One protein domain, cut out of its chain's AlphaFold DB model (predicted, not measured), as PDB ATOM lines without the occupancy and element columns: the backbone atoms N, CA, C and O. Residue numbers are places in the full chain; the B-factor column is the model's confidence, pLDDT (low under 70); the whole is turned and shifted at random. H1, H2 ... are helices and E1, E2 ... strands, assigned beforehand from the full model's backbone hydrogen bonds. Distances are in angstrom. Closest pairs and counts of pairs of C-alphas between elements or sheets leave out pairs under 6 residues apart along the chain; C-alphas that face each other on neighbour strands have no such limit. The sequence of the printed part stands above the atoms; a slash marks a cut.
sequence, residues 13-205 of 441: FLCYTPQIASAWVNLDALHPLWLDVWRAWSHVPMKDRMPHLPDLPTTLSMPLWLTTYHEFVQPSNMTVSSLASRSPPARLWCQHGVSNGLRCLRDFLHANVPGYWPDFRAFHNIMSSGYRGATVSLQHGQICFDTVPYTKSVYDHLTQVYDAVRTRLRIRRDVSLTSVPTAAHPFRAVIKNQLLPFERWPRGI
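This is residues 13 to 205 of the 441 residues of an uncharacterized protein of Aphanomyces invadans (UniProt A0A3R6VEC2). A cluster of mostly short helices, H3 to H8, gathers round the long helix H9 and makes the body. The small hairpin E1-E2 forms one end of the long axis; towards the other end lie H1, H2 and a second small hairpin, E3-E4, loosely joined to the body. The printed part has 193 residues, with nine named helices and four named strands in the order H1 to H8, E1, E2, H9, E3, E4; both two-stranded sheets are antiparallel. The class is mostly helix, though under half of the residues are in named elements. The whole is compact, with a radius of gyration of the C-alphas of 18.4 A, yet elongated, spanning 68 by 44 by 25 A.

Residues 13 to 31 hold no named element. H1, residues 32 to 43, and H2, residues 46 to 49, touch no helix. H3, residues 56 to 61, touches H7, residues 105 to 110, about perpendicular at 88 degrees, closest at the C-alphas of Leu 60 and Leu 105, 5.1 A apart. H9, residues 151 to 168, is the hub, touching three helices. With residues 161 to 165 alone it touches H4, residues 70 to 73, closest at the C-alphas of Phe 72 and Val 161, 5.6 A. With residues 153 to 157 alone it touches H5, residues 80 to 84, closest at the C-alphas of Val 80 and Val 154, 6.6 A. With residues 151 to 155 alone it touches H8, residues 120 to 128, at a steep tilt of 65 degrees, opposite ways; the closest C-alphas, of Phe 120 and Tyr 155, are 6.7 A apart. H6, residues 88 to 99, touches H5 with residues 90 to 94 alone, closest at the C-alphas of Ala 84 and Arg 91, 5.0 A. H6 touches H8 with residues 93 to 97 alone, about perpendicular at 82 degrees, closest at the C-alphas of Gly 97 and Met 127, 4.8 A. E1, residues 136 to 139, and E2, residues 142 to 145, form a hairpin, with N 137 and O 144 within hydrogen-bond range at 2.9 A. E3, residues 188 to 191, and E4, residues 194 to 197, form another, with N 191 and O 194 at 2.8 A. Every O i to N i+4 pair is within hydrogen-bond range in H1, H3 and H5 to H9; H2 and H4 are too short for such a pair.

H1 begins at C-alpha 32 (223.722, 105.795, 128.987) and is 16.8 A long. H6 measures 16.3 A, H8 12.0 A and H9 25.9 A; H9 ends at C-alpha 168 (201.259, 137.603, 124.029). E4 ends at C-alpha 197 (217.079, 125.239, 112.734).

The C-alphas farthest apart, of Gly 141 and Lys 192, are 68.3 A apart. The printed part has no cut. The link from H9 to E3, 19 residues, is long. Residues 29 to 34, of which 32 to 34 belong to H1, stand free. The mean pLDDT of the printed part is 88.1; residues 20 to 21 are under 70.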
ATOM      1  N   PHE A  13     211.426 116.005 122.751       86.12
ATOM      2  CA  PHE A  13     212.135 115.560 123.947       86.12
ATOM      3  C   PHE A  13     213.144 116.598 124.463       86.12
ATOM      4  O   PHE A  13     213.419 116.656 125.661       86.12
ATOM      5  N   LEU A  14     213.630 117.486 123.588       88.56
ATOM      6  CA  LEU A  14     214.520 118.592 123.940       88.56
ATOM      7  C   LEU A  14     213.829 119.675 124.791       88.56
ATOM      8  O   LEU A  14     214.515 120.505 125.398       88.56
ATOM      9  N   CYS A  15     212.493 119.681 124.864       89.06
ATOM     10  CA  CYS A  15     211.730 120.536 125.774       89.06
ATOM     11  C   CYS A  15     211.637 119.964 127.198       89.06
ATOM     12  O   CYS A  15     211.158 120.672 128.086       89.06
ATOM     13  N   TYR A  16     212.057 118.717 127.437       87.06
ATOM     14  CA  TYR A  16     211.872 118.023 128.716       87.06
ATOM     15  C   TYR A  16     213.195 117.793 129.446       87.06
ATOM     16  O   TYR A  16     214.278 117.843 128.859       87.06
ATOM     17  N   THR A  17     213.082 117.453 130.728       86.31
ATOM     18  CA  THR A  17     214.197 116.920 131.519       86.31
ATOM     19  C   THR A  17     214.121 115.387 131.537       86.31
ATOM     20  O   THR A  17     213.044 114.857 131.830       86.31
ATOM     21  N   PRO A  18     215.216 114.650 131.263       84.75
ATOM     22  CA  PRO A  18     215.230 113.188 131.332       84.75
ATOM     23  C   PRO A  18     215.260 112.703 132.788       84.75
ATOM     24  O   PRO A  18     216.308 112.378 133.352       84.75
ATOM     25  N   GLN A  19     214.093 112.697 133.426       80.12
ATOM     26  CA  GLN A  19     213.944 112.291 134.818       80.12
ATOM     27  C   GLN A  19     213.697 110.782 134.915       80.12
ATOM     28  O   GLN A  19     212.618 110.310 134.572       80.12
ATOM     29  N   ILE A  20     214.686 110.040 135.433       67.38
ATOM     30  CA  ILE A  20     214.638 108.568 135.573       67.38
ATOM     31  C   ILE A  20     213.437 108.102 136.405       67.38
ATOM     32  O   ILE A  20     212.822 107.095 136.087       67.38
ATOM     33  N   ALA A  21     213.059 108.854 137.439       69.94
ATOM     34  CA  ALA A  21     211.928 108.507 138.299       69.94
ATOM     35  C   ALA A  21     210.547 108.826 137.682       69.94
ATOM     36  O   ALA A  21     209.520 108.639 138.335       69.94
ATOM     37  N   SER A  22     210.490 109.366 136.460       74.56
ATOM     38  CA  SER A  22     209.229 109.770 135.844       74.56
ATOM     39  C   SER A  22     208.482 108.576 135.258       74.56
ATOM     40  O   SER A  22     208.961 107.914 134.347       74.56
ATOM     41  N   ALA A  23     207.229 108.384 135.675       76.00
ATOM     42  CA  ALA A  23     206.325 107.400 135.069       76.00
ATOM     43  C   ALA A  23     205.854 107.782 133.646       76.00
ATOM     44  O   ALA A  23     205.046 107.067 133.053       76.00
ATOM     45  N   TRP A  24     206.288 108.931 133.115       78.25
ATOM     46  CA  TRP A  24     205.872 109.461 131.812       78.25
ATOM     47  C   TRP A  24     206.852 109.172 130.675       78.25
ATOM     48  O   TRP A  24     206.463 109.254 129.511       78.25
ATOM     49  N   VAL A  25     208.111 108.865 130.993       78.81
ATOM     50  CA  VAL A  25     209.164 108.619 130.005       78.81
ATOM     51  C   VAL A  25     209.848 107.309 130.361       78.81
ATOM     52  O   VAL A  25     210.359 107.167 131.464       78.81
ATOM     53  N   ASN A  26     209.871 106.360 129.426       79.12
ATOM     54  CA  ASN A  26     210.686 105.161 129.574       79.12
ATOM     55  C   ASN A  26     212.098 105.462 129.053       79.12
ATOM     56  O   ASN A  26     212.263 105.790 127.877       79.12
ATOM     57  N   LEU A  27     213.088 105.378 129.940       83.12
ATOM     58  CA  LEU A  27     214.496 105.632 129.635       83.12
ATOM     59  C   LEU A  27     215.341 104.350 129.616       83.12
ATOM     60  O   LEU A  27     216.514 104.424 129.267       83.12
ATOM     61  N   ASP A  28     214.761 103.188 129.926       81.88
ATOM     62  CA  ASP A  28     215.491 101.924 130.105       81.88
ATOM     63  C   ASP A  28     216.110 101.419 128.795       81.88
ATOM     64  O   ASP A  28     217.152 100.769 128.790       81.88
ATOM     65  N   ALA A  29     215.485 101.754 127.663       79.88
ATOM     66  CA  ALA A  29     215.981 101.419 126.332       79.88
ATOM     67  C   ALA A  29     217.031 102.415 125.797       79.88
ATOM     68  O   ALA A  29     217.578 102.208 124.711       79.88
ATOM     69  N   LEU A  30     217.296 103.518 126.508       83.81
ATOM     70  CA  LEU A  30     218.214 104.557 126.053       83.81
ATOM     71  C   LEU A  30     219.636 104.265 126.543       83.81
ATOM     72  O   LEU A  30     219.886 104.149 127.740       83.81
ATOM     73  N   HIS A  31     220.595 104.202 125.619       89.81
ATOM     74  CA  HIS A  31     222.002 104.012 125.976       89.81
ATOM     75  C   HIS A  31     222.482 105.124 126.940       89.81
ATOM     76  O   HIS A  31     222.186 106.297 126.680       89.81
ATOM     77  N   PRO A  32     223.283 104.815 127.984       89.94
ATOM     78  CA  PRO A  32     223.722 105.795 128.987       89.94
ATOM     79  C   PRO A  32     224.330 107.076 128.400       89.94
ATOM     80  O   PRO A  32     223.998 108.174 128.831       89.94
ATOM     81  N   LEU A  33     225.133 106.948 127.336       90.19
ATOM     82  CA  LEU A  33     225.678 108.097 126.599       90.19
ATOM     83  C   LEU A  33     224.594 109.090 126.140       90.19
ATOM     84  O   LEU A  33     224.759 110.296 126.289       90.19
ATOM     85  N   TRP A  34     223.488 108.603 125.575       88.38
ATOM     86  CA  TRP A  34     222.409 109.467 125.088       88.38
ATOM     87  C   TRP A  34     221.632 110.106 126.234       88.38
ATOM     88  O   TRP A  34     221.193 111.250 126.113       88.38
ATOM     89  N   LEU A  35     221.510 109.399 127.358       88.50
ATOM     90  CA  LEU A  35     220.936 109.957 128.572       88.50
ATOM     91  C   LEU A  35     221.792 111.112 129.109       88.50
ATOM     92  O   LEU A  35     221.248 112.159 129.458       88.50
ATOM     93  N   ASP A  36     223.115 110.962 129.119       88.06
ATOM     94  CA  ASP A  36     224.038 112.014 129.552       88.06
ATOM     95  C   ASP A  36     224.025 113.222 128.608       88.06
ATOM     96  O   ASP A  36     223.968 114.362 129.071       88.06
ATOM     97  N   VAL A  37     223.982 112.996 127.290       87.94
ATOM     98  CA  VAL A  37     223.823 114.071 126.292       87.94
ATOM     99  C   VAL A  37     222.517 114.836 126.513       87.94
ATOM    100  O   VAL A  37     222.509 116.069 126.524       87.94
ATOM    101  N   TRP A  38     221.406 114.129 126.734       88.25
ATOM    102  CA  TRP A  38     220.116 114.766 126.992       88.25
ATOM    103  C   TRP A  38     220.104 115.513 128.333       88.25
ATOM    104  O   TRP A  38     219.593 116.632 128.419       88.25
ATOM    105  N   ARG A  39     220.732 114.965 129.379       88.06
ATOM    106  CA  ARG A  39     220.917 115.678 130.649       88.06
ATOM    107  C   ARG A  39     221.708 116.958 130.450       88.06
ATOM    108  O   ARG A  39     221.248 118.005 130.899       88.06
ATOM    109  N   ALA A  40     222.843 116.910 129.757       87.56
ATOM    110  CA  ALA A  40     223.642 118.099 129.471       87.56
ATOM    111  C   ALA A  40     222.812 119.165 128.738       87.56
ATOM    112  O   ALA A  40     222.786 120.319 129.156       87.56
ATOM    113  N   TRP A  41     222.035 118.758 127.729       88.06
ATOM    114  CA  TRP A  41     221.097 119.646 127.040       88.06
ATOM    115  C   TRP A  41     220.063 120.280 127.979       88.06
ATOM    116  O   TRP A  41     219.808 121.481 127.899       88.06
ATOM    117  N   SER A  42     219.474 119.503 128.893       88.38
ATOM    118  CA  SER A  42     218.446 120.008 129.813       88.38
ATOM    119  C   SER A  42     218.958 121.096 130.771       88.38
ATOM    120  O   SER A  42     218.174 121.951 131.182       88.38
ATOM    121  N   HIS A  43     220.266 121.115 131.060       87.12
ATOM    122  CA  HIS A  43     220.916 122.150 131.873       87.12
ATOM    123  C   HIS A  43     221.208 123.443 131.101       87.12
ATOM    124  O   HIS A  43     221.467 124.475 131.720       87.12
ATOM    125  N   VAL A  44     221.152 123.424 129.765       88.31
ATOM    126  CA  VAL A  44     221.310 124.642 128.964       88.31
ATOM    127  C   VAL A  44     220.119 125.572 129.240       88.31
ATOM    128  O   VAL A  44     218.959 125.138 129.148       88.31
ATOM    129  N   PRO A  45     220.342 126.860 129.559       88.44
ATOM    130  CA  PRO A  45     219.251 127.802 129.781       88.44
ATOM    131  C   PRO A  45     218.290 127.855 128.586       88.44
ATOM    132  O   PRO A  45     218.704 127.824 127.427       88.44
ATOM    133  N   MET A  46     216.981 127.945 128.848       88.06
ATOM    134  CA  MET A  46     215.974 127.925 127.775       88.06
ATOM    135  C   MET A  46     216.156 129.083 126.781       88.06
ATOM    136  O   MET A  46     215.932 128.894 125.593       88.06
ATOM    137  N   LYS A  47     216.636 130.245 127.245       88.38
ATOM    138  CA  LYS A  47     216.983 131.395 126.391       88.38
ATOM    139  C   LYS A  47     218.080 131.088 125.364       88.38
ATOM    140  O   LYS A  47     218.102 131.703 124.313       88.38
ATOM    141  N   ASP A  48     218.966 130.135 125.651       87.94
ATOM    142  CA  ASP A  48     220.049 129.763 124.738       87.94
ATOM    143  C   ASP A  48     219.577 128.652 123.783       87.94
ATOM    144  O   ASP A  48     219.952 128.628 122.614       87.94
ATOM    145  N   ARG A  49     218.689 127.759 124.253       88.81
ATOM    146  CA  ARG A  49     218.015 126.738 123.422       88.81
ATOM    147  C   ARG A  49     217.013 127.353 122.438       88.81
ATOM    148  O   ARG A  49     216.874 126.872 121.315       88.81
ATOM    149  N   MET A  50     216.313 128.401 122.866       90.12
ATOM    150  CA  MET A  50     215.301 129.144 122.112       90.12
ATOM    151  C   MET A  50     215.574 130.658 122.217       90.12
ATOM    152  O   MET A  50     214.881 131.352 122.962       90.12
ATOM    153  N   PRO A  51     216.573 131.186 121.479       86.50
ATOM    154  CA  PRO A  51     216.945 132.608 121.521       86.50
ATOM    155  C   PRO A  51     215.830 133.565 121.102       86.50
ATOM    156  O   PRO A  51     215.807 134.723 121.516       86.50
ATOM    157  N   HIS A  52     214.901 133.083 120.281       85.00
ATOM    158  CA  HIS A  52     213.741 133.840 119.836       85.00
ATOM    159  C   HIS A  52     212.476 133.283 120.475       85.00
ATOM    160  O   HIS A  52     212.310 132.067 120.608       85.00
ATOM    161  N   LEU A  53     211.560 134.182 120.832       87.31
ATOM    162  CA  LEU A  53     210.232 133.773 121.263       87.31
ATOM    163  C   LEU A  53     209.523 133.037 120.112       87.31
ATOM    164  O   LEU A  53     209.565 133.512 118.975       87.31
ATOM    165  N   PRO A  54     208.875 131.892 120.387       90.88
ATOM    166  CA  PRO A  54     208.181 131.127 119.366       90.88
ATOM    167  C   PRO A  54     206.973 131.907 118.832       90.88
ATOM    168  O   PRO A  54     206.212 132.526 119.587       90.88
ATOM    169  N   ASP A  55     206.792 131.845 117.513       92.19
ATOM    170  CA  ASP A  55     205.605 132.351 116.823       92.19
ATOM    171  C   ASP A  55     204.363 131.488 117.125       92.19
ATOM    172  O   ASP A  55     204.434 130.490 117.853       92.19
ATOM    173  N   LEU A  56     203.199 131.875 116.594       93.62
ATOM    174  CA  LEU A  56     201.950 131.142 116.815       93.62
ATOM    175  C   LEU A  56     202.020 129.679 116.320       93.62
ATOM    176  O   LEU A  56     201.747 128.787 117.130       93.62
ATOM    177  N   PRO A  57     202.413 129.390 115.056       93.75
ATOM    178  CA  PRO A  57     202.583 128.020 114.565       93.75
ATOM    179  C   PRO A  57     203.445 127.143 115.470       93.75
ATOM    180  O   PRO A  57     203.081 125.998 115.765       93.75
ATOM    181  N   THR A  58     204.576 127.687 115.921       92.88
ATOM    182  CA  THR A  58     205.541 127.001 116.778       92.88
ATOM    183  C   THR A  58     204.963 126.762 118.157       92.88
ATOM    184  O   THR A  58     204.934 125.617 118.598       92.88
ATOM    185  N   THR A  59     204.437 127.803 118.804       94.12
ATOM    186  CA  THR A  59     203.890 127.715 120.164       94.12
ATOM    187  C   THR A  59     202.769 126.679 120.242       94.12
ATOM    188  O   THR A  59     202.791 125.818 121.116       94.12
ATOM    189  N   LEU A  60     201.824 126.685 119.292       94.19
ATOM    190  CA  LEU A  60     200.716 125.720 119.287       94.19
ATOM    191  C   LEU A  60     201.172 124.269 119.095       94.19
ATOM    192  O   LEU A  60     200.477 123.356 119.532       94.19
ATOM    193  N   SER A  61     202.320 124.065 118.443       92.94
ATOM    194  CA  SER A  61     202.870 122.740 118.138       92.94
ATOM    195  C   SER A  61     203.826 122.231 119.225       92.94
ATOM    196  O   SER A  61     204.173 121.049 119.220       92.94
ATOM    197  N   MET A  62     204.246 123.087 120.165       93.06
ATOM    198  CA  MET A  62     205.149 122.711 121.250       93.06
ATOM    199  C   MET A  62     204.503 121.693 122.194       93.06
ATOM    200  O   MET A  62     203.307 121.777 122.485       93.06
ATOM    201  N   PRO A  63     205.285 120.727 122.698       92.88
ATOM    202  CA  PRO A  63     204.754 119.716 123.588       92.88
ATOM    203  C   PRO A  63     204.375 120.319 124.938       92.88
ATOM    204  O   PRO A  63     205.030 121.240 125.425       92.88
ATOM    205  N   LEU A  64     203.343 119.759 125.562       92.19
ATOM    206  CA  LEU A  64     202.694 120.408 126.697       92.19
ATOM    207  C   LEU A  64     202.945 119.692 128.034       92.19
ATOM    208  O   LEU A  64     203.286 120.310 129.037       92.19
ATOM    209  N   TRP A  65     202.864 118.366 128.049       91.00
ATOM    210  CA  TRP A  65     202.790 117.589 129.293       91.00
ATOM    211  C   TRP A  65     204.055 117.605 130.158       91.00
ATOM    212  O   TRP A  65     203.961 117.643 131.387       91.00
ATOM    213  N   LEU A  66     205.232 117.555 129.529       90.25
ATOM    214  CA  LEU A  66     206.546 117.425 130.184       90.25
ATOM    215  C   LEU A  66     207.452 118.644 129.955       90.25
ATOM    216  O   LEU A  66     208.647 118.599 130.244       90.25
ATOM    217  N   THR A  67     206.909 119.714 129.378       91.06
ATOM    218  CA  THR A  67     207.702 120.864 128.940       91.06
ATOM    219  C   THR A  67     208.326 121.627 130.100       91.06
ATOM    220  O   THR A  67     207.735 121.780 131.163       91.06
ATOM    221  N   THR A  68     209.520 122.155 129.858       90.12
ATOM    222  CA  THR A  68     210.220 123.109 130.727       90.12
ATOM    223  C   THR A  68     210.118 124.542 130.198       90.12
ATOM    224  O   THR A  68     210.790 125.445 130.695       90.12
ATOM    225  N   TYR A  69     209.306 124.772 129.161       92.31
ATOM    226  CA  TYR A  69     209.095 126.107 128.618       92.31
ATOM    227  C   TYR A  69     208.293 126.968 129.596       92.31
ATOM    228  O   TYR A  69     207.181 126.614 129.980       92.31
ATOM    229  N   HIS A  70     208.869 128.107 129.982       90.00
ATOM    230  CA  HIS A  70     208.366 128.957 131.060       90.00
ATOM    231  C   HIS A  70     206.886 129.342 130.914       90.00
ATOM    232  O   HIS A  70     206.145 129.167 131.872       90.00
ATOM    233  N   GLU A  71     206.424 129.770 129.731       90.56
ATOM    234  CA  GLU A  71     205.021 130.173 129.503       90.56
ATOM    235  C   GLU A  71     204.026 129.031 129.780       90.56
ATOM    236  O   GLU A  71     202.901 129.275 130.207       90.56
ATOM    237  N   PHE A  72     204.439 127.774 129.585       93.69
ATOM    238  CA  PHE A  72     203.577 126.601 129.779       93.69
ATOM    239  C   PHE A  72     203.624 126.078 131.223       93.69
ATOM    240  O   PHE A  72     202.784 125.278 131.611       93.69
ATOM    241  N   VAL A  73     204.602 126.513 132.019       91.31
ATOM    242  CA  VAL A  73     204.787 126.095 133.419       91.31
ATOM    243  C   VAL A  73     204.313 127.180 134.390       91.31
ATOM    244  O   VAL A  73     203.817 126.871 135.472       91.31
ATOM    245  N   GLN A  74     204.423 128.452 134.000       89.81
ATOM    246  CA  GLN A  74     204.154 129.624 134.832       89.81
ATOM    247  C   GLN A  74     202.786 129.627 135.542       89.81
ATOM    248  O   GLN A  74     202.776 130.005 136.712       89.81
ATOM    249  N   PRO A  75     201.660 129.187 134.936       87.81
ATOM    250  CA  PRO A  75     200.347 129.297 135.585       87.81
ATOM    251  C   PRO A  75     200.226 128.563 136.927       87.81
ATOM    252  O   PRO A  75     199.477 128.983 137.803       87.81
ATOM    253  N   SER A  76     200.972 127.470 137.113       83.81
ATOM    254  CA  SER A  76     200.975 126.683 138.356       83.81
ATOM    255  C   SER A  76     202.372 126.480 138.947       83.81
ATOM    256  O   SER A  76     202.514 125.784 139.950       83.81
ATOM    257  N   ASN A  77     203.409 127.041 138.316       87.31
ATOM    258  CA  ASN A  77     204.818 126.725 138.566       87.31
ATOM    259  C   ASN A  77     205.122 125.209 138.511       87.31
ATOM    260  O   ASN A  77     206.036 124.710 139.167       87.31
ATOM    261  N   MET A  78     204.320 124.451 137.757       86.81
ATOM    262  CA  MET A  78     204.414 122.998 137.623       86.81
ATOM    263  C   MET A  78     204.112 122.586 136.183       86.81
ATOM    264  O   MET A  78     203.306 123.209 135.498       86.81
ATOM    265  N   THR A  79     204.720 121.491 135.726       89.31
ATOM    266  CA  THR A  79     204.286 120.840 134.482       89.31
ATOM    267  C   THR A  79     202.919 120.182 134.680       89.31
ATOM    268  O   THR A  79     202.575 119.775 135.794       89.31
ATOM    269  N   VAL A  80     202.157 119.979 133.602       88.56
ATOM    270  CA  VAL A  80     200.865 119.263 133.676       88.56
ATOM    271  C   VAL A  80     201.042 117.846 134.221       88.56
ATOM    272  O   VAL A  80     200.266 117.380 135.054       88.56
ATOM    273  N   SER A  81     202.117 117.172 133.804       87.69
ATOM    274  CA  SER A  81     202.504 115.865 134.344       87.69
ATOM    275  C   SER A  81     202.741 115.891 135.856       87.69
ATOM    276  O   SER A  81     202.330 114.960 136.547       87.69
ATOM    277  N   SER A  82     203.354 116.957 136.380       88.50
ATOM    278  CA  SER A  82     203.583 117.138 137.817       88.50
ATOM    279  C   SER A  82     202.285 117.455 138.560       88.50
ATOM    280  O   SER A  82     202.080 116.935 139.656       88.50
ATOM    281  N   LEU A  83     201.377 118.230 137.957       87.88
ATOM    282  CA  LEU A  83     200.056 118.526 138.517       87.88
ATOM    283  C   LEU A  83     199.233 117.242 138.724       87.88
ATOM    284  O   LEU A  83     198.659 117.038 139.790       87.88
ATOM    285  N   ALA A  84     199.245 116.342 137.738       86.62
ATOM    286  CA  ALA A  84     198.550 115.055 137.805       86.62
ATOM    287  C   ALA A  84     199.308 113.978 138.610       86.62
ATOM    288  O   ALA A  84     198.724 112.962 138.978       86.62
ATOM    289  N   SER A  85     200.602 114.170 138.903       83.25
ATOM    290  CA  SER A  85     201.460 113.135 139.511       83.25
ATOM    291  C   SER A  85     201.030 112.696 140.913       83.25
ATOM    292  O   SER A  85     201.314 111.564 141.304       83.25
ATOM    293  N   ARG A  86     200.321 113.565 141.648       80.19
ATOM    294  CA  ARG A  86     199.853 113.314 143.022       80.19
ATOM    295  C   ARG A  86     198.687 112.325 143.101       80.19
ATOM    296  O   ARG A  86     198.406 111.818 144.178       80.19
ATOM    297  N   SER A  87     198.021 112.039 141.981       87.38
ATOM    298  CA  SER A  87     196.881 111.123 141.908       87.38
ATOM    299  C   SER A  87     197.115 110.087 140.803       87.38
ATOM    300  O   SER A  87     197.127 110.449 139.624       87.38
ATOM    301  N   PRO A  88     197.294 108.791 141.135       87.88
ATOM    302  CA  PRO A  88     197.463 107.752 140.122       87.88
ATOM    303  C   PRO A  88     196.324 107.711 139.083       87.88
ATOM    304  O   PRO A  88     196.651 107.641 137.895       87.88
ATOM    305  N   PRO A  89     195.030 107.847 139.458       88.50
ATOM    306  CA  PRO A  89     193.938 107.971 138.489       88.50
ATOM    307  C   PRO A  89     194.083 109.173 137.545       88.50
ATOM    308  O   PRO A  89     193.905 109.020 136.339       88.50
ATOM    309  N   ALA A  90     194.462 110.347 138.065       89.38
ATOM    310  CA  ALA A  90     194.662 111.551 137.253       89.38
ATOM    311  C   ALA A  90     195.817 111.378 136.262       89.38
ATOM    312  O   ALA A  90     195.699 111.716 135.087       89.38
ATOM    313  N   ARG A  91     196.929 110.793 136.721       90.12
ATOM    314  CA  ARG A  91     198.087 110.497 135.877       90.12
ATOM    315  C   ARG A  91     197.728 109.540 134.741       90.12
ATOM    316  O   ARG A  91     198.078 109.826 133.600       90.12
ATOM    317  N   LEU A  92     197.039 108.434 135.036       90.00
ATOM    318  CA  LEU A  92     196.617 107.459 134.023       90.00
ATOM    319  C   LEU A  92     195.655 108.081 133.006       90.00
ATOM    320  O   LEU A  92     195.817 107.877 131.805       90.00
ATOM    321  N   TRP A  93     194.716 108.901 133.475       90.81
ATOM    322  CA  TRP A  93     193.798 109.649 132.621       90.81
ATOM    323  C   TRP A  93     194.528 110.639 131.696       90.81
ATOM    324  O   TRP A  93     194.270 110.679 130.492       90.81
ATOM    325  N   CYS A  94     195.514 111.385 132.200       91.38
ATOM    326  CA  CYS A  94     196.306 112.276 131.351       91.38
ATOM    327  C   CYS A  94     197.208 111.516 130.360       91.38
ATOM    328  O   CYS A  94     197.312 111.906 129.198       91.38
ATOM    329  N   GLN A  95     197.835 110.411 130.781       89.94
ATOM    330  CA  GLN A  95     198.617 109.539 129.891       89.94
ATOM    331  C   GLN A  95     197.756 108.925 128.782       89.94
ATOM    332  O   GLN A  95     198.219 108.746 127.652       89.94
ATOM    333  N   HIS A  96     196.494 108.630 129.086       90.62
ATOM    334  CA  HIS A  96     195.519 108.195 128.102       90.62
ATOM    335  C   HIS A  96     195.220 109.298 127.075       90.62
ATOM    336  O   HIS A  96     195.342 109.048 125.879       90.62
ATOM    337  N   GLY A  97     194.967 110.539 127.508       90.81
ATOM    338  CA  GLY A  97     194.806 111.680 126.591       90.81
ATOM    339  C   GLY A  97     196.004 111.879 125.649       90.81
ATOM    340  O   GLY A  97     195.837 112.053 124.444       90.81
ATOM    341  N   VAL A  98     197.229 111.742 126.170       90.25
ATOM    342  CA  VAL A  98     198.468 111.753 125.367       90.25
ATOM    343  C   VAL A  98     198.489 110.642 124.310       90.25
ATOM    344  O   VAL A  98     198.928 110.859 123.172       90.25
ATOM    345  N   SER A  99     198.009 109.454 124.680       87.31
ATOM    346  CA  SER A  99     197.907 108.289 123.792       87.31
ATOM    347  C   SER A  99     196.864 108.503 122.692       87.31
ATOM    348  O   SER A  99     197.087 108.065 121.569       87.31
ATOM    349  N   ASN A 100     195.811 109.271 122.983       88.25
ATOM    350  CA  ASN A 100     194.799 109.732 122.027       88.25
ATOM    351  C   ASN A 100     195.271 110.898 121.136       88.25
ATOM    352  O   ASN A 100     194.479 111.475 120.399       88.25
ATOM    353  N   GLY A 101     196.555 111.259 121.187       89.00
ATOM    354  CA  GLY A 101     197.134 112.285 120.322       89.00
ATOM    355  C   GLY A 101     197.036 113.711 120.863       89.00
ATOM    356  O   GLY A 101     197.501 114.623 120.194       89.00
ATOM    357  N   LEU A 102     196.529 113.921 122.081       92.38
ATOM    358  CA  LEU A 102     196.458 115.246 122.707       92.38
ATOM    359  C   LEU A 102     197.814 115.585 123.332       92.38
ATOM    360  O   LEU A 102     198.070 115.253 124.487       92.38
ATOM    361  N   ARG A 103     198.738 116.180 122.575       91.19
ATOM    362  CA  ARG A 103     200.157 116.349 122.961       91.19
ATOM    363  C   ARG A 103     200.609 117.808 123.009       91.19
ATOM    364  O   ARG A 103     201.538 118.131 123.756       91.19
ATOM    365  N   CYS A 104     199.946 118.676 122.257       92.75
ATOM    366  CA  CYS A 104     200.161 120.119 122.195       92.75
ATOM    367  C   CYS A 104     198.826 120.886 122.193       92.75
ATOM    368  O   CYS A 104     197.759 120.284 122.090       92.75
ATOM    369  N   LEU A 105     198.872 122.220 122.310       94.31
ATOM    370  CA  LEU A 105     197.662 123.059 122.311       94.31
ATOM    371  C   LEU A 105     196.834 122.873 121.034       94.31
ATOM    372  O   LEU A 105     195.607 122.856 121.088       94.31
ATOM    373  N   ARG A 106     197.510 122.705 119.891       93.25
ATOM    374  CA  ARG A 106     196.878 122.480 118.587       93.25
ATOM    375  C   ARG A 106     195.938 121.279 118.580       93.25
ATOM    376  O   ARG A 106     194.870 121.365 117.986       93.25
ATOM    377  N   ASP A 107     196.304 120.191 119.248       92.38
ATOM    378  CA  ASP A 107     195.514 118.958 119.214       92.38
ATOM    379  C   ASP A 107     194.128 119.176 119.848       92.38
ATOM    380  O   ASP A 107     193.121 118.698 119.333       92.38
ATOM    381  N   PHE A 108     194.048 120.003 120.897       93.06
ATOM    382  CA  PHE A 108     192.778 120.387 121.525       93.06
ATOM    383  C   PHE A 108     191.916 121.297 120.642       93.06
ATOM    384  O   PHE A 108     190.693 121.207 120.699       93.06
ATOM    385  N   LEU A 109     192.535 122.133 119.801       91.44
ATOM    386  CA  LEU A 109     191.821 122.989 118.847       91.44
ATOM    387  C   LEU A 109     191.180 122.186 117.706       91.44
ATOM    388  O   LEU A 109     190.224 122.663 117.100       91.44
ATOM    389  N   HIS A 110     191.688 120.993 117.389       86.31
ATOM    390  CA  HIS A 110     191.138 120.137 116.330       86.31
ATOM    391  C   HIS A 110     190.182 119.051 116.841       86.31
ATOM    392  O   HIS A 110     189.463 118.464 116.041       86.31
ATOM    393  N   ALA A 111     190.160 118.779 118.148       81.56
ATOM    394  CA  ALA A 111     189.435 117.640 118.714       81.56
ATOM    395  C   ALA A 111     187.933 117.882 118.985       81.56
ATOM    396  O   ALA A 111     187.222 116.929 119.290       81.56
ATOM    397  N   ASN A 112     187.448 119.127 118.908       77.19
ATOM    398  CA  ASN A 112     186.029 119.466 119.085       77.19
ATOM    399  C   ASN A 112     185.529 120.373 117.948       77.19
ATOM    400  O   ASN A 112     185.493 119.937 116.802       77.19
ATOM    401  N   VAL A 113     185.173 121.633 118.234       79.94
ATOM    402  CA  VAL A 113     184.858 122.634 117.209       79.94
ATOM    403  C   VAL A 113     186.181 123.142 116.632       79.94
ATOM    404  O   VAL A 113     186.931 123.792 117.367       79.94
ATOM    405  N   PRO A 114     186.490 122.869 115.349       82.94
ATOM    406  CA  PRO A 114     187.799 123.181 114.796       82.94
ATOM    407  C   PRO A 114     188.175 124.655 114.969       82.94
ATOM    408  O   PRO A 114     187.448 125.565 114.560       82.94
ATOM    409  N   GLY A 115     189.338 124.875 115.575       83.44
ATOM    410  CA  GLY A 115     189.961 126.184 115.746       83.44
ATOM    411  C   GLY A 115     189.509 126.965 116.970       83.44
ATOM    412  O   GLY A 115     189.996 128.081 117.158       83.44
ATOM    413  N   TYR A 116     188.647 126.392 117.811       89.50
ATOM    414  CA  TYR A 116     188.239 126.984 119.080       89.50
ATOM    415  C   TYR A 116     188.715 126.135 120.254       89.50
ATOM    416  O   TYR A 116     188.770 124.909 120.187       89.50
ATOM    417  N   TRP A 117     189.077 126.809 121.344       93.38
ATOM    418  CA  TRP A 117     189.459 126.125 122.574       93.38
ATOM    419  C   TRP A 117     188.228 125.455 123.193       93.38
ATOM    420  O   TRP A 117     187.185 126.109 123.282       93.38
ATOM    421  N   PRO A 118     188.308 124.173 123.588       94.38
ATOM    422  CA  PRO A 118     187.163 123.469 124.144       94.38
ATOM    423  C   PRO A 118     186.745 124.083 125.481       94.38
ATOM    424  O   PRO A 118     187.587 124.504 126.273       94.38
ATOM    425  N   ASP A 119     185.440 124.082 125.756       93.81
ATOM    426  CA  ASP A 119     184.955 124.294 127.117       93.81
ATOM    427  C   ASP A 119     185.302 123.089 128.014       93.81
ATOM    428  O   ASP A 119     185.815 122.062 127.557       93.81
ATOM    429  N   PHE A 120     185.017 123.194 129.313       93.81
ATOM    430  CA  PHE A 120     185.356 122.137 130.267       93.81
ATOM    431  C   PHE A 120     184.705 120.787 129.924       93.81
ATOM    432  O   PHE A 120     185.339 119.741 130.069       93.81
ATOM    433  N   ARG A 121     183.452 120.799 129.453       90.06
ATOM    434  CA  ARG A 121     182.702 119.577 129.141       90.06
ATOM    435  C   ARG A 121     183.285 118.892 127.908       90.06
ATOM    436  O   ARG A 121     183.533 117.689 127.941       90.06
ATOM    437  N   ALA A 122     183.536 119.651 126.847       91.56
ATOM    438  CA  ALA A 122     184.179 119.164 125.638       91.56
ATOM    439  C   ALA A 122     185.588 118.643 125.936       91.56
ATOM    440  O   ALA A 122     185.925 117.532 125.535       91.56
ATOM    441  N   PHE A 123     186.382 119.392 126.703       93.50
ATOM    442  CA  PHE A 123     187.719 118.978 127.121       93.50
ATOM    443  C   PHE A 123     187.698 117.642 127.874       93.50
ATOM    444  O   PHE A 123     188.460 116.733 127.539       93.50
ATOM    445  N   HIS A 124     186.802 117.505 128.857       91.00
ATOM    446  CA  HIS A 124     186.638 116.264 129.608       91.00
ATOM    447  C   HIS A 124     186.266 115.098 128.684       91.00
ATOM    448  O   HIS A 124     186.897 114.046 128.749       91.00
ATOM    449  N   ASN A 125     185.300 115.291 127.784       88.75
ATOM    450  CA  ASN A 125     184.862 114.251 126.854       88.75
ATOM    451  C   ASN A 125     185.985 113.804 125.904       88.75
ATOM    452  O   ASN A 125     186.170 112.608 125.703       88.75
ATOM    453  N   ILE A 126     186.761 114.748 125.363       91.12
ATOM    454  CA  ILE A 126     187.897 114.469 124.472       91.12
ATOM    455  C   ILE A 126     188.978 113.655 125.201       91.12
ATOM    456  O   ILE A 126     189.446 112.637 124.692       91.12
ATOM    457  N   MET A 127     189.352 114.069 126.415       90.38
ATOM    458  CA  MET A 127     190.366 113.386 127.231       90.38
ATOM    459  C   MET A 127     189.921 111.991 127.702       90.38
ATOM    460  O   MET A 127     190.737 111.068 127.782       90.38
ATOM    461  N   SER A 128     188.630 111.837 128.011       88.75
ATOM    462  CA  SER A 128     188.035 110.602 128.539       88.75
ATOM    463  C   SER A 128     187.547 109.636 127.453       88.75
ATOM    464  O   SER A 128     187.163 108.513 127.775       88.75
ATOM    465  N   SER A 129     187.570 110.024 126.174       86.88
ATOM    466  CA  SER A 129     187.095 109.194 125.061       86.88
ATOM    467  C   SER A 129     187.867 107.874 124.961       86.88
ATOM    468  O   SER A 129     189.046 107.866 124.615       86.88
ATOM    469  N   GLY A 130     187.212 106.752 125.282       84.19
ATOM    470  CA  GLY A 130     187.833 105.419 125.303       84.19
ATOM    471  C   GLY A 130     188.595 105.074 126.591       84.19
ATOM    472  O   GLY A 130     189.195 103.998 126.674       84.19
ATOM    473  N   TYR A 131     188.554 105.933 127.618       87.44
ATOM    474  CA  TYR A 131     189.263 105.704 128.877       87.44
ATOM    475  C   TYR A 131     188.582 104.622 129.723       87.44
ATOM    476  O   TYR A 131     187.533 104.838 130.324       87.44
ATOM    477  N   ARG A 132     189.219 103.452 129.828       81.94
ATOM    478  CA  ARG A 132     188.697 102.299 130.592       81.94
ATOM    479  C   ARG A 132     188.688 102.488 132.112       81.94
ATOM    480  O   ARG A 132     188.042 101.716 132.805       81.94
ATOM    481  N   GLY A 133     189.424 103.472 132.628       80.12
ATOM    482  CA  GLY A 133     189.468 103.790 134.058       80.12
ATOM    483  C   GLY A 133     188.384 104.775 134.503       80.12
ATOM    484  O   GLY A 133     188.458 105.274 135.625       80.12
ATOM    485  N   ALA A 134     187.439 105.115 133.622       77.50
ATOM    486  CA  ALA A 134     186.332 105.994 133.956       77.50
ATOM    487  C   ALA A 134     185.378 105.282 134.921       77.50
ATOM    488  O   ALA A 134     184.928 104.166 134.664       77.50
ATOM    489  N   THR A 135     185.086 105.935 136.038       80.88
ATOM    490  CA  THR A 135     184.036 105.511 136.963       80.88
ATOM    491  C   THR A 135     182.718 106.135 136.525       80.88
ATOM    492  O   THR A 135     182.700 107.173 135.858       80.88
ATOM    493  N   VAL A 136     181.615 105.455 136.821       78.88
ATOM    494  CA  VAL A 136     180.273 105.945 136.515       78.88
ATOM    495  C   VAL A 136     179.467 106.016 137.799       78.88
ATOM    496  O   VAL A 136     179.470 105.070 138.588       78.88
ATOM    497  N   SER A 137     178.753 107.119 137.983       81.56
ATOM    498  CA  SER A 137     177.798 107.294 139.069       81.56
ATOM    499  C   SER A 137     176.404 107.538 138.511       81.56
ATOM    500  O   SER A 137     176.224 108.070 137.412       81.56
ATOM    501  N   LEU A 138     175.391 107.120 139.270       81.44
ATOM    502  CA  LEU A 138     174.005 107.420 138.951       81.44
ATOM    503  C   LEU A 138     173.658 108.784 139.556       81.44
ATOM    504  O   LEU A 138     173.541 108.916 140.772       81.44
ATOM    505  N   GLN A 139     173.487 109.798 138.711       79.38
ATOM    506  CA  GLN A 139     173.105 111.146 139.127       79.38
ATOM    507  C   GLN A 139     171.740 111.480 138.534       79.38
ATOM    508  O   GLN A 139     171.562 111.432 137.320       79.38
ATOM    509  N   HIS A 140     170.759 111.798 139.385       83.06
ATOM    510  CA  HIS A 140     169.388 112.134 138.964       83.06
ATOM    511  C   HIS A 140     168.749 111.092 138.016       83.06
ATOM    512  O   HIS A 140     168.032 111.442 137.083       83.06
ATOM    513  N   GLY A 141     169.033 109.801 138.230       82.12
ATOM    514  CA  GLY A 141     168.514 108.707 137.400       82.12
ATOM    515  C   GLY A 141     169.234 108.504 136.061       82.12
ATOM    516  O   GLY A 141     168.815 107.658 135.276       82.12
ATOM    517  N   GLN A 142     170.324 109.232 135.800       79.56
ATOM    518  CA  GLN A 142     171.160 109.070 134.611       79.56
ATOM    519  C   GLN A 142     172.547 108.544 134.985       79.56
ATOM    520  O   GLN A 142     173.120 108.928 136.004       79.56
ATOM    521  N   ILE A 143     173.089 107.648 134.157       76.88
ATOM    522  CA  ILE A 143     174.468 107.172 134.293       76.88
ATOM    523  C   ILE A 143     175.389 108.274 133.770       76.88
ATOM    524  O   ILE A 143     175.390 108.577 132.575       76.88
ATOM    525  N   CYS A 144     176.172 108.864 134.667       74.38
ATOM    526  CA  CYS A 144     177.124 109.926 134.374       74.38
ATOM    527  C   CYS A 144     178.553 109.419 134.576       74.38
ATOM    528  O   CYS A 144     178.820 108.639 135.488       74.38
ATOM    529  N   PHE A 145     179.487 109.886 133.747       74.69
ATOM    530  CA  PHE A 145     180.910 109.672 133.999       74.69
ATOM    531  C   PHE A 145     181.360 110.539 135.170       74.69
ATOM    532  O   PHE A 145     181.165 111.757 135.153       74.69
ATOM    533  N   ASP A 146     181.994 109.915 136.153       79.81
ATOM    534  CA  ASP A 146     182.616 110.634 137.249       79.81
ATOM    535  C   ASP A 146     183.850 111.386 136.764       79.81
ATOM    536  O   ASP A 146     184.634 110.919 135.930       79.81
ATOM    537  N   THR A 147     184.030 112.580 137.320       82.62
ATOM    538  CA  THR A 147     185.184 113.414 136.995       82.62
ATOM    539  C   THR A 147     186.406 112.873 137.725       82.62
ATOM    540  O   THR A 147     186.405 112.755 138.953       82.62
ATOM    541  N   VAL A 148     187.482 112.583 136.993       86.12
ATOM    542  CA  VAL A 148     188.750 112.168 137.605       86.12
ATOM    543  C   VAL A 148     189.282 113.311 138.495       86.12
ATOM    544  O   VAL A 148     189.174 114.490 138.132       86.12
ATOM    545  N   PRO A 149     189.869 113.025 139.675       85.75
ATOM    546  CA  PRO A 149     190.496 114.061 140.488       85.75
ATOM    547  C   PRO A 149     191.503 114.881 139.671       85.75
ATOM    548  O   PRO A 149     192.205 114.338 138.823       85.75
ATOM    549  N   TYR A 150     191.597 116.184 139.941       87.88
ATOM    550  CA  TYR A 150     192.453 117.141 139.220       87.88
ATOM    551  C   TYR A 150     192.083 117.439 137.756       87.88
ATOM    552  O   TYR A 150     192.728 118.307 137.170       87.88
ATOM    553  N   THR A 151     191.036 116.842 137.163       91.00
ATOM    554  CA  THR A 151     190.595 117.188 135.791       91.00
ATOM    555  C   THR A 151     190.374 118.693 135.630       91.00
ATOM    556  O   THR A 151     190.872 119.286 134.673       91.00
ATOM    557  N   LYS A 152     189.675 119.330 136.579       92.06
ATOM    558  CA  LYS A 152     189.421 120.776 136.545       92.06
ATOM    559  C   LYS A 152     190.710 121.592 136.640       92.06
ATOM    560  O   LYS A 152     190.912 122.484 135.829       92.06
ATOM    561  N   SER A 153     191.621 121.224 137.541       93.38
ATOM    562  CA  SER A 153     192.927 121.883 137.673       93.38
ATOM    563  C   SER A 153     193.769 121.772 136.401       93.38
ATOM    564  O   SER A 153     194.401 122.747 136.004       93.38
ATOM    565  N   VAL A 154     193.766 120.606 135.743       94.00
ATOM    566  CA  VAL A 154     194.444 120.414 134.453       94.00
ATOM    567  C   VAL A 154     193.807 121.308 133.391       94.00
ATOM    568  O   VAL A 154     194.522 122.060 132.739       94.00
ATOM    569  N   TYR A 155     192.480 121.286 133.251       95.38
ATOM    570  CA  TYR A 155     191.772 122.139 132.293       95.38
ATOM    571  C   TYR A 155     192.058 123.631 132.508       95.38
ATOM    572  O   TYR A 155     192.380 124.339 131.554       95.38
ATOM    573  N   ASP A 156     191.970 124.106 133.752       95.75
ATOM    574  CA  ASP A 156     192.184 125.514 134.086       95.75
ATOM    575  C   ASP A 156     193.626 125.932 133.786       95.75
ATOM    576  O   ASP A 156     193.845 126.980 133.184       95.75
ATOM    577  N   HIS A 157     194.606 125.083 134.109       95.56
ATOM    578  CA  HIS A 157     196.004 125.325 133.766       95.56
ATOM    579  C   HIS A 157     196.209 125.428 132.246       95.56
ATOM    580  O   HIS A 157     196.787 126.402 131.773       95.56
ATOM    581  N   LEU A 158     195.703 124.466 131.465       95.75
ATOM    582  CA  LEU A 158     195.831 124.487 130.002       95.75
ATOM    583  C   LEU A 158     195.139 125.700 129.374       95.75
ATOM    584  O   LEU A 158     195.664 126.297 128.438       95.75
ATOM    585  N   THR A 159     193.981 126.077 129.913       95.94
ATOM    586  CA  THR A 159     193.228 127.253 129.469       95.94
ATOM    587  C   THR A 159     193.999 128.536 129.765       95.94
ATOM    588  O   THR A 159     194.083 129.403 128.900       95.94
ATOM    589  N   GLN A 160     194.638 128.642 130.935       96.19
ATOM    590  CA  GLN A 160     195.507 129.774 131.270       96.19
ATOM    591  C   GLN A 160     196.738 129.845 130.358       96.19
ATOM    592  O   GLN A 160     197.084 130.933 129.904       96.19
ATOM    593  N   VAL A 161     197.367 128.706 130.035       95.75
ATOM    594  CA  VAL A 161     198.457 128.655 129.043       95.75
ATOM    595  C   VAL A 161     197.965 129.161 127.686       95.75
ATOM    596  O   VAL A 161     198.593 130.031 127.085       95.75
ATOM    597  N   TYR A 162     196.829 128.655 127.203       95.06
ATOM    598  CA  TYR A 162     196.252 129.071 125.926       95.06
ATOM    599  C   TYR A 162     195.929 130.576 125.891       95.06
ATOM    600  O   TYR A 162     196.304 131.272 124.944       95.06
ATOM    601  N   ASP A 163     195.294 131.106 126.939       94.00
ATOM    602  CA  ASP A 163     194.968 132.531 127.054       94.00
ATOM    603  C   ASP A 163     196.224 133.416 127.160       94.00
ATOM    604  O   ASP A 163     196.256 134.510 126.582       94.00
ATOM    605  N   ALA A 164     197.287 132.949 127.826       93.62
ATOM    606  CA  ALA A 164     198.574 133.645 127.876       93.62
ATOM    607  C   ALA A 164     199.203 133.763 126.478       93.62
ATOM    608  O   ALA A 164     199.583 134.862 126.062       93.62
ATOM    609  N   VAL A 165     199.200 132.669 125.707       93.88
ATOM    610  CA  VAL A 165     199.690 132.648 124.319       93.88
ATOM    611  C   VAL A 165     198.908 133.627 123.442       93.88
ATOM    612  O   VAL A 165     199.506 134.396 122.683       93.88
ATOM    613  N   ARG A 166     197.571 133.657 123.558       92.88
ATOM    614  CA  ARG A 166     196.738 134.611 122.803       92.88
ATOM    615  C   ARG A 166     197.032 136.051 123.180       92.88
ATOM    616  O   ARG A 166     197.136 136.889 122.287       92.88
ATOM    617  N   THR A 167     197.188 136.332 124.471       93.56
ATOM    618  CA  THR A 167     197.522 137.669 124.974       93.56
ATOM    619  C   THR A 167     198.868 138.135 124.423       93.56
ATOM    620  O   THR A 167     198.951 139.214 123.833       93.56
ATOM    621  N   ARG A 168     199.909 137.299 124.528       93.69
ATOM    622  CA  ARG A 168     201.259 137.603 124.029       93.69
ATOM    623  C   ARG A 168     201.268 137.899 122.531       93.69
ATOM    624  O   ARG A 168     201.938 138.829 122.090       93.69
ATOM    625  N   LEU A 169     200.521 137.115 121.758       93.31
ATOM    626  CA  LEU A 169     200.462 137.216 120.298       93.31
ATOM    627  C   LEU A 169     199.337 138.135 119.795       93.31
ATOM    628  O   LEU A 169     199.149 138.256 118.588       93.31
ATOM    629  N   ARG A 170     198.614 138.805 120.705       93.75
ATOM    630  CA  ARG A 170     197.523 139.754 120.418       93.75
ATOM    631  C   ARG A 170     196.405 139.167 119.542       93.75
ATOM    632  O   ARG A 170     195.886 139.827 118.646       93.75
ATOM    633  N   ILE A 171     196.018 137.922 119.813       93.19
ATOM    634  CA  ILE A 171     194.979 137.200 119.069       93.19
ATOM    635  C   ILE A 171     193.632 137.365 119.775       93.19
ATOM    636  O   ILE A 171     193.468 136.936 120.918       93.19
ATOM    637  N   ARG A 172     192.641 137.932 119.081       89.31
ATOM    638  CA  ARG A 172     191.275 138.094 119.611       89.31
ATOM    639  C   ARG A 172     190.569 136.750 119.792       89.31
ATOM    640  O   ARG A 172     190.860 135.814 119.050       89.31
ATOM    641  N   ARG A 173     189.642 136.664 120.760       83.62
ATOM    642  CA  ARG A 173     189.003 135.408 121.201       83.62
ATOM    643  C   ARG A 173     188.124 134.715 120.151       83.62
ATOM    644  O   ARG A 173     188.071 133.488 120.137       83.62
ATOM    645  N   ASP A 174     187.512 135.505 119.283       83.44
ATOM    646  CA  ASP A 174     186.606 135.140 118.189       83.44
ATOM    647  C   ASP A 174     187.311 134.528 116.968       83.44
ATOM    648  O   ASP A 174     186.678 133.850 116.158       83.44
ATOM    649  N   VAL A 175     188.625 134.728 116.846       87.12
ATOM    650  CA  VAL A 175     189.414 134.212 115.722       87.12
ATOM    651  C   VAL A 175     189.606 132.700 115.854       87.12
ATOM    652  O   VAL A 175     190.185 132.232 116.837       87.12
ATOM    653  N   SER A 176     189.162 131.962 114.835       88.81
ATOM    654  CA  SER A 176     189.430 130.529 114.676       88.81
ATOM    655  C   SER A 176     190.892 130.291 114.293       88.81
ATOM    656  O   SER A 176     191.438 130.963 113.419       88.81
ATOM    657  N   LEU A 177     191.525 129.310 114.936       91.00
ATOM    658  CA  LEU A 177     192.928 128.947 114.713       91.00
ATOM    659  C   LEU A 177     193.115 127.689 113.845       91.00
ATOM    660  O   LEU A 177     194.210 127.128 113.805       91.00
ATOM    661  N   THR A 178     192.080 127.247 113.120       87.38
ATOM    662  CA  THR A 178     192.114 126.010 112.310       87.38
ATOM    663  C   THR A 178     193.159 126.041 111.195       87.38
ATOM    664  O   THR A 178     193.762 125.017 110.891       87.38
ATOM    665  N   SER A 179     193.387 127.205 110.579       87.56
ATOM    666  CA  SER A 179     194.257 127.365 109.405       87.56
ATOM    667  C   SER A 179     195.727 127.638 109.739       87.56
ATOM    668  O   SER A 179     196.538 127.827 108.832       87.56
ATOM    669  N   VAL A 180     196.103 127.675 111.023       90.06
ATOM    670  CA  VAL A 180     197.488 127.959 111.418       90.06
ATOM    671  C   VAL A 180     198.391 126.808 110.953       90.06
ATOM    672  O   VAL A 180     198.130 125.666 111.329       90.06
ATOM    673  N   PRO A 181     199.484 127.059 110.210       90.19
ATOM    674  CA  PRO A 181     200.353 125.993 109.713       90.19
ATOM    675  C   PRO A 181     201.071 125.260 110.852       90.19
ATOM    676  O   PRO A 181     201.262 125.809 111.940       90.19
ATOM    677  N   THR A 182     201.493 124.022 110.604       86.38
ATOM    678  CA  THR A 182     202.293 123.232 111.552       86.38
ATOM    679  C   THR A 182     203.762 123.634 111.468       86.38
ATOM    680  O   THR A 182     204.347 123.650 110.387       86.38
ATOM    681  N   ALA A 183     204.382 123.927 112.611       85.38
ATOM    682  CA  ALA A 183     205.817 124.186 112.686       85.38
ATOM    683  C   ALA A 183     206.585 122.928 113.121       85.38
ATOM    684  O   ALA A 183     206.065 122.091 113.858       85.38
ATOM    685  N   ALA A 184     207.844 122.815 112.687       79.19
ATOM    686  CA  ALA A 184     208.681 121.650 112.983       79.19
ATOM    687  C   ALA A 184     209.126 121.584 114.461       79.19
ATOM    688  O   ALA A 184     208.894 120.578 115.120       79.19
ATOM    689  N   HIS A 185     209.769 122.638 114.979       88.94
ATOM    690  CA  HIS A 185     210.208 122.759 116.379       88.94
ATOM    691  C   HIS A 185     210.683 124.198 116.681       88.94
ATOM    692  O   HIS A 185     211.022 124.939 115.746       88.94
ATOM    693  N   PRO A 186     210.754 124.593 117.970       90.25
ATOM    694  CA  PRO A 186     211.140 125.948 118.374       90.25
ATOM    695  C   PRO A 186     212.648 126.239 118.365       90.25
ATOM    696  O   PRO A 186     213.045 127.398 118.427       90.25
ATOM    697  N   PHE A 187     213.501 125.214 118.309       91.25
ATOM    698  CA  PHE A 187     214.960 125.377 118.402       91.25
ATOM    699  C   PHE A 187     215.558 125.972 117.118       91.25
ATOM    700  O   PHE A 187     215.919 125.245 116.190       91.25
ATOM    701  N   ARG A 188     215.614 127.304 117.037       89.56
ATOM    702  CA  ARG A 188     216.102 128.061 115.875       89.56
ATOM    703  C   ARG A 188     216.887 129.285 116.333       89.56
ATOM    704  O   ARG A 188     216.531 129.899 117.333       89.56
ATOM    705  N   ALA A 189     217.931 129.650 115.596       89.88
ATOM    706  CA  ALA A 189     218.769 130.805 115.907       89.88
ATOM    707  C   ALA A 189     219.193 131.533 114.631       89.88
ATOM    708  O   ALA A 189     219.375 130.907 113.584       89.88
ATOM    709  N   VAL A 190     219.371 132.853 114.722       90.19
ATOM    710  CA  VAL A 190     219.949 133.652 113.637       90.19
ATOM    711  C   VAL A 190     221.469 133.505 113.651       90.19
ATOM    712  O   VAL A 190     222.143 133.914 114.593       90.19
ATOM    713  N   ILE A 191     222.019 132.927 112.588       89.06
ATOM    714  CA  ILE A 191     223.449 132.674 112.415       89.06
ATOM    715  C   ILE A 191     223.855 133.260 111.068       89.06
ATOM    716  O   ILE A 191     223.305 132.880 110.039       89.06
ATOM    717  N   LYS A 192     224.811 134.199 111.068       89.06
ATOM    718  CA  LYS A 192     225.215 134.941 109.857       89.06
ATOM    719  C   LYS A 192     224.001 135.516 109.100       89.06
ATOM    720  O   LYS A 192     223.881 135.346 107.892       89.06
ATOM    721  N   ASN A 193     223.092 136.160 109.835       91.44
ATOM    722  CA  ASN A 193     221.846 136.758 109.331       91.44
ATOM    723  C   ASN A 193     220.839 135.774 108.704       91.44
ATOM    724  O   ASN A 193     219.888 136.207 108.061       91.44
ATOM    725  N   GLN A 194     221.000 134.465 108.909       91.56
ATOM    726  CA  GLN A 194     220.042 133.453 108.463       91.56
ATOM    727  C   GLN A 194     219.416 132.748 109.663       91.56
ATOM    728  O   GLN A 194     220.128 132.314 110.569       91.56
ATOM    729  N   LEU A 195     218.089 132.608 109.671       89.19
ATOM    730  CA  LEU A 195     217.392 131.806 110.675       89.19
ATOM    731  C   LEU A 195     217.603 130.322 110.360       89.19
ATOM    732  O   LEU A 195     217.048 129.804 109.392       89.19
ATOM    733  N   LEU A 196     218.404 129.643 111.178       91.44
ATOM    734  CA  LEU A 196     218.726 128.232 111.001       91.44
ATOM    735  C   LEU A 196     218.089 127.377 112.103       91.44
ATOM    736  O   LEU A 196     218.132 127.759 113.282       91.44
ATOM    737  N   PRO A 197     217.531 126.208 111.750       90.62
ATOM    738  CA  PRO A 197     217.079 125.239 112.734       90.62
ATOM    739  C   PRO A 197     218.278 124.545 113.402       90.62
ATOM    740  O   PRO A 197     219.388 124.539 112.859       90.62
ATOM    741  N   PHE A 198     218.055 124.009 114.602       88.62
ATOM    742  CA  PHE A 198     219.073 123.418 115.475       88.62
ATOM    743  C   PHE A 198     220.009 122.421 114.778       88.62
ATOM    744  O   PHE A 198     221.223 122.486 114.951       88.62
ATOM    745  N   GLU A 199     219.475 121.551 113.924       88.81
ATOM    746  CA  GLU A 199     220.227 120.544 113.170       88.81
ATOM    747  C   GLU A 199     221.254 121.133 112.186       88.81
ATOM    748  O   GLU A 199     222.137 120.422 111.712       88.81
ATOM    749  N   ARG A 200     221.171 122.438 111.893       91.75
ATOM    750  CA  ARG A 200     222.112 123.170 111.030       91.75
ATOM    751  C   ARG A 200     223.031 124.118 111.798       91.75
ATOM    752  O   ARG A 200     223.765 124.890 111.177       91.75
ATOM    753  N   TRP A 201     223.001 124.111 113.128       90.56
ATOM    754  CA  TRP A 201     223.852 125.004 113.909       90.56
ATOM    755  C   TRP A 201     225.336 124.619 113.786       90.56
ATOM    756  O   TRP A 201     225.691 123.444 113.901       90.56
ATOM    757  N   PRO A 202     226.248 125.592 113.592       92.69
ATOM    758  CA  PRO A 202     227.678 125.338 113.596       92.69
ATOM    759  C   PRO A 202     228.138 124.698 114.905       92.69
ATOM    760  O   PRO A 202     227.780 125.148 115.996       92.69
ATOM    761  N   ARG A 203     229.052 123.728 114.796       90.31
ATOM    762  CA  ARG A 203     229.638 123.017 115.943       90.31
ATOM    763  C   ARG A 203     230.181 123.951 117.028       90.31
ATOM    764  O   ARG A 203     230.082 123.628 118.203       90.31
ATOM    765  N   GLY A 204     230.745 125.098 116.647       88.56
ATOM    766  CA  GLY A 204     231.267 126.084 117.599       88.56
ATOM    767  C   GLY A 204     230.193 126.690 118.508       88.56
ATOM    768  O   GLY A 204     230.461 126.896 119.685       88.56
ATOM    769  N   ILE A 205     228.983 126.918 117.986       87.69
ATOM    770  CA  ILE A 205     227.851 127.446 118.763       87.69
ATOM    771  C   ILE A 205     227.357 126.378 119.736       87.69
ATOM    772  O   ILE A 205     227.263 126.633 120.931       87.69
TER     773      ILE A 205